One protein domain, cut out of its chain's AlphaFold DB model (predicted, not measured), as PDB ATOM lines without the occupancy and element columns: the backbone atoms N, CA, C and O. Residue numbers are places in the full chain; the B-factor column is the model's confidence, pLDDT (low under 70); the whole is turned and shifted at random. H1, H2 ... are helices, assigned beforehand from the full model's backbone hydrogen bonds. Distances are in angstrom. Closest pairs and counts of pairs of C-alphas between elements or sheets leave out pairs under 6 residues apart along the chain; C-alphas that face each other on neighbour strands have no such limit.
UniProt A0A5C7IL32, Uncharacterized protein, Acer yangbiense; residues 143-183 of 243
ATOM      1  N   GLY A 143      37.327 -49.568   1.817       94.31
ATOM      2  CA  GLY A 143      38.714 -49.957   2.103       94.31
ATOM      3  C   GLY A 143      39.518 -48.876   2.846       94.31
ATOM      4  O   GLY A 143      39.194 -47.687   2.765       94.31
ATOM      5  N   LYS A 144      40.612 -49.280   3.511       95.81
ATOM      6  CA  LYS A 144      41.450 -48.422   4.381       95.81
ATOM      7  C   LYS A 144      41.892 -47.112   3.717       95.81
ATOM      8  O   LYS A 144      41.785 -46.049   4.314       95.81
ATOM      9  N   VAL A 145      42.305 -47.161   2.448       95.94
ATOM     10  CA  VAL A 145      42.729 -45.965   1.693       95.94
ATOM     11  C   VAL A 145      41.582 -44.965   1.519       95.94
ATOM     12  O   VAL A 145      41.780 -43.758   1.648       95.94
ATOM     13  N   LYS A 146      40.363 -45.449   1.244       93.88
ATOM     14  CA  LYS A 146      39.182 -44.584   1.103       93.88
ATOM     15  C   LYS A 146      38.790 -43.978   2.448       93.88
ATOM     16  O   LYS A 146      38.472 -42.795   2.489       93.88
ATOM     17  N   GLN A 147      38.862 -44.756   3.527       92.19
ATOM     18  CA  GLN A 147      38.626 -44.254   4.882       92.19
ATOM     19  C   GLN A 147      39.635 -43.159   5.251       92.19
ATOM     20  O   GLN A 147      39.227 -42.068   5.629       92.19
ATOM     21  N   ALA A 148      40.931 -43.391   5.032       93.81
ATOM     22  CA  ALA A 148      41.978 -42.409   5.317       93.81
ATOM     23  C   ALA A 148      41.800 -41.102   4.523       93.81
ATOM     24  O   ALA A 148      41.936 -40.015   5.082       93.81
ATOM     25  N   LYS A 149      41.436 -41.186   3.233       95.44
ATOM     26  CA  LYS A 149      41.128 -39.999   2.416       95.44
ATOM     27  C   LYS A 149      39.922 -39.232   2.957       95.44
ATOM     28  O   LYS A 149      40.000 -38.016   3.081       95.44
ATOM     29  N   LEU A 150      38.841 -39.931   3.309       90.31
ATOM     30  CA  LEU A 150      37.648 -39.307   3.891       90.31
ATOM     31  C   LEU A 150      37.969 -38.616   5.224       90.31
ATOM     32  O   LEU A 150      37.586 -37.463   5.409       90.31
ATOM     33  N   MET A 151      38.745 -39.263   6.100       89.88
ATOM     34  CA  MET A 151      39.193 -38.671   7.365       89.88
ATOM     35  C   MET A 151      40.059 -37.426   7.145       89.88
ATOM     36  O   MET A 151      39.876 -36.421   7.830       89.88
ATOM     37  N   LYS A 152      40.961 -37.451   6.157       94.00
ATOM     38  CA  LYS A 152      41.786 -36.288   5.801       94.00
ATOM     39  C   LYS A 152      40.942 -35.128   5.265       94.00
ATOM     40  O   LYS A 152      41.148 -33.996   5.694       94.00
ATOM     41  N   CYS A 153      39.986 -35.402   4.373       88.69
ATOM     42  CA  CYS A 153      39.068 -34.381   3.861       88.69
ATOM     43  C   CYS A 153      38.258 -33.745   4.997       88.69
ATOM     44  O   CYS A 153      38.193 -32.523   5.083       88.69
ATOM     45  N   TYR A 154      37.725 -34.556   5.911       88.38
ATOM     46  CA  TYR A 154      36.976 -34.076   7.073       88.38
ATOM     47  C   TYR A 154      37.820 -33.186   7.998       88.38
ATOM     48  O   TYR A 154      37.376 -32.124   8.432       88.38
ATOM     49  N   GLN A 155      39.064 -33.583   8.279       90.56
ATOM     50  CA  GLN A 155      39.985 -32.772   9.081       90.56
ATOM     51  C   GLN A 155      40.340 -31.451   8.392       90.56
ATOM     52  O   GLN A 155      40.440 -30.419   9.054       90.56
ATOM     53  N   GLN A 156      40.541 -31.474   7.074       90.19
ATOM     54  CA  GLN A 156      40.803 -30.266   6.300       90.19
ATOM     55  C   GLN A 156      39.590 -29.334   6.306       90.19
ATOM     56  O   GLN A 156      39.766 -28.137   6.505       90.19
ATOM     57  N   GLU A 157      38.380 -29.873   6.167       87.62
ATOM     58  CA  GLU A 157      37.139 -29.103   6.243       87.62
ATOM     59  C   GLU A 157      36.974 -28.454   7.624       87.62
ATOM     60  O   GLU A 157      36.719 -27.257   7.720       87.62
ATOM     61  N   LEU A 158      37.213 -29.207   8.703       87.75
ATOM     62  CA  LEU A 158      37.203 -28.691  10.074       87.75
ATOM     63  C   LEU A 158      38.170 -27.521  10.270       87.75
ATOM     64  O   LEU A 158      37.768 -26.477  10.785       87.75
ATOM     65  N   LYS A 159      39.422 -27.678   9.827       88.94
ATOM     66  CA  LYS A 159      40.430 -26.610   9.879       88.94
ATOM     67  C   LYS A 159      39.998 -25.419   9.032       88.94
ATOM     68  O   LYS A 159      40.039 -24.293   9.510       88.94
ATOM     69  N   SER A 160      39.516 -25.674   7.816       84.88
ATOM     70  CA  SER A 160      39.060 -24.624   6.909       84.88
ATOM     71  C   SER A 160      37.867 -23.858   7.469       84.88
ATOM     72  O   SER A 160      37.855 -22.650   7.349       84.88
ATOM     73  N   ASN A 161      36.922 -24.502   8.159       84.25
ATOM     74  CA  ASN A 161      35.773 -23.841   8.786       84.25
ATOM     75  C   ASN A 161      36.170 -23.034  10.033       84.25
ATOM     76  O   ASN A 161      35.550 -22.012  10.335       84.25
ATOM     77  N   GLN A 162      37.206 -23.466  10.759       81.69
ATOM     78  CA  GLN A 162      37.799 -22.669  11.836       81.69
ATOM     79  C   GLN A 162      38.493 -21.422  11.270       81.69
ATOM     80  O   GLN A 162      38.281 -20.325  11.784       81.69
ATOM     81  N   THR A 163      39.256 -21.568  10.182       73.56
ATOM     82  CA  THR A 163      39.990 -20.464   9.542       73.56
ATOM     83  C   THR A 163      39.146 -19.618   8.590       73.56
ATOM     84  O   THR A 163      39.513 -18.484   8.321       73.56
ATOM     85  N   ALA A 164      38.016 -20.106   8.079       66.94
ATOM     86  CA  ALA A 164      37.132 -19.360   7.176       66.94
ATOM     87  C   ALA A 164      36.498 -18.156   7.878       66.94
ATOM     88  O   ALA A 164      36.104 -17.202   7.235       66.94
ATOM     89  N   LYS A 165      36.468 -18.155   9.215       61.16
ATOM     90  CA  LYS A 165      36.108 -16.971  10.008       61.16
ATOM     91  C   LYS A 165      37.185 -15.880   9.967       61.16
ATOM     92  O   LYS A 165      36.926 -14.750  10.369       61.16
ATOM     93  N   SER A 166      38.390 -16.213   9.510       62.56
ATOM     94  CA  SER A 166      39.480 -15.273   9.282       62.56
ATOM     95  C   SER A 166      39.485 -14.851   7.808       62.56
ATOM     96  O   SER A 166      40.336 -15.260   7.025       62.56
ATOM     97  N   ASP A 167      38.552 -13.976   7.419       66.88
ATOM     98  CA  ASP A 167      38.573 -13.259   6.125       66.88
ATOM     99  C   ASP A 167      39.746 -12.256   6.043       66.88
ATOM    100  O   ASP A 167      39.640 -11.168   5.478       66.88
ATOM    101  N   THR A 168      40.875 -12.560   6.678       71.81
ATOM    102  CA  THR A 168      42.013 -11.662   6.871       71.81
ATOM    103  C   THR A 168      42.596 -11.225   5.536       71.81
ATOM    104  O   THR A 168      42.890 -10.048   5.358       71.81
ATOM    105  N   MET A 169      42.677 -12.135   4.564       75.31
ATOM    106  CA  MET A 169      43.214 -11.841   3.233       75.31
ATOM    107  C   MET A 169      42.307 -10.922   2.412       75.31
ATOM    108  O   MET A 169      42.793 -10.010   1.743       75.31
ATOM    109  N   GLU A 170      40.993 -11.132   2.458       79.50
ATOM    110  CA  GLU A 170      40.042 -10.282   1.740       79.50
ATOM    111  C   GLU A 170      39.926  -8.902   2.398       79.50
ATOM    112  O   GLU A 170      39.953  -7.874   1.716       79.50
ATOM    113  N   ARG A 171      39.915  -8.862   3.735       78.50
ATOM    114  CA  ARG A 171      39.960  -7.616   4.509       78.50
ATOM    115  C   ARG A 171      41.246  -6.837   4.254       78.50
ATOM    116  O   ARG A 171      41.176  -5.629   4.043       78.50
ATOM    117  N   MET A 172      42.391  -7.519   4.184       80.44
ATOM    118  CA  MET A 172      43.669  -6.912   3.812       80.44
ATOM    119  C   MET A 172      43.595  -6.293   2.410       80.44
ATOM    120  O   MET A 172      43.994  -5.144   2.245       80.44
ATOM    121  N   ARG A 173      43.013  -6.984   1.416       84.19
ATOM    122  CA  ARG A 173      42.812  -6.414   0.068       84.19
ATOM    123  C   ARG A 173      41.907  -5.182   0.080       84.19
ATOM    124  O   ARG A 173      42.220  -4.192  -0.575       84.19
ATOM    125  N   LYS A 174      40.806  -5.213   0.835       83.38
ATOM    126  CA  LYS A 174      39.891  -4.067   0.961       83.38
ATOM    127  C   LYS A 174      40.570  -2.871   1.635       83.38
ATOM    128  O   LYS A 174      40.392  -1.740   1.187       83.38
ATOM    129  N   ALA A 175      41.366  -3.107   2.677       83.81
ATOM    130  CA  ALA A 175      42.165  -2.071   3.328       83.81
ATOM    131  C   ALA A 175      43.216  -1.490   2.371       83.81
ATOM    132  O   ALA A 175      43.323  -0.271   2.255       83.81
ATOM    133  N   GLN A 176      43.912  -2.344   1.613       87.69
ATOM    134  CA  GLN A 176      44.873  -1.907   0.600       87.69
ATOM    135  C   GLN A 176      44.217  -1.049  -0.488       87.69
ATOM    136  O   GLN A 176      44.745   0.004  -0.837       87.69
ATOM    137  N   ALA A 177      43.026  -1.430  -0.961       83.88
ATOM    138  CA  ALA A 177      42.263  -0.650  -1.936       83.88
ATOM    139  C   ALA A 177      41.849   0.734  -1.399       83.88
ATOM    140  O   ALA A 177      41.915   1.720  -2.131       83.88
ATOM    141  N   ARG A 178      41.461   0.827  -0.116       87.12
ATOM    142  CA  ARG A 178      41.119   2.103   0.545       87.12
ATOM    143  C   ARG A 178      42.333   3.013   0.693       87.12
ATOM    144  O   ARG A 178      42.259   4.192   0.365       87.12
ATOM    145  N   LEU A 179      43.436   2.452   1.181       87.88
ATOM    146  CA  LEU A 179      44.675   3.181   1.448       87.88
ATOM    147  C   LEU A 179      45.521   3.388   0.181       87.88
ATOM    148  O   LEU A 179      46.554   4.049   0.245       87.88
ATOM    149  N   LYS A 180      45.091   2.827  -0.963       85.69
ATOM    150  CA  LYS A 180      45.843   2.757  -2.229       85.69
ATOM    151  C   LYS A 180      47.273   2.250  -2.017       85.69
ATOM    152  O   LYS A 180      48.205   2.690  -2.686       85.69
ATOM    153  N   THR A 181      47.452   1.345  -1.057       82.88
ATOM    154  CA  THR A 181      48.756   0.757  -0.765       82.88
ATOM    155  C   THR A 181      49.075  -0.317  -1.809       82.88
ATOM    156  O   THR A 181      48.162  -0.965  -2.332       82.88
ATOM    157  N   PRO A 182      50.360  -0.495  -2.165       83.12
ATOM    158  CA  PRO A 182      50.757  -1.447  -3.193       83.12
ATOM    159  C   PRO A 182      50.309  -2.864  -2.818       83.12
ATOM    160  O   PRO A 182      50.572  -3.342  -1.714       83.12
ATOM    161  N   CYS A 183      49.628  -3.534  -3.746       77.06
ATOM    162  CA  CYS A 183      49.116  -4.885  -3.566       77.06
ATOM    163  C   CYS A 183      49.975  -5.916  -4.312       77.06
ATOM    164  O   CYS A 183      50.535  -5.652  -5.379       77.06
TER     165      CYS A 183
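AT A GLANCE: This is residues 143 to 183 of the 243 residues of an uncharacterized protein of Acer yangbiense (UniProt A0A5C7IL32). Two helices follow one another end to end along a thin rod, the longer H1 first, then the link of residues 164 to 167, then the shorter H2, with a slight corner at the link that opens the helices into a very wide V. After H2 the last residues, 180 to 183, fold back beside it. The printed part has 41 residues with two named helices, H1 then H2, no named strand, and is all helix. It is extended, with a radius of gyration of the C-alphas of 17.2 A and spans of 53 by 17 by 6 A.

IN THESE COORDINATES: H1, residues 144 to 163, is 28.5 A long and begins at C-alpha 144, (41.450, -48.422, 4.381). H2, residues 168 to 179, is 16.0 A long and ends at C-alpha 179, (44.675, 3.181, 1.448).

HOW THE PARTS SIT: H1 and H2 are apart, joined by a tight link of 4 residues. Residues 143 to 171 and 174 to 180 stand free. In H1 and H2 every O i to N i+4 pair is within hydrogen-bond range.

THE WHOLE: The two C-alphas farthest apart, those of Gly 143 and Leu 179, are 53.5 A apart. The printed part has no cut. Residues 164 to 167 have pLDDT under 70.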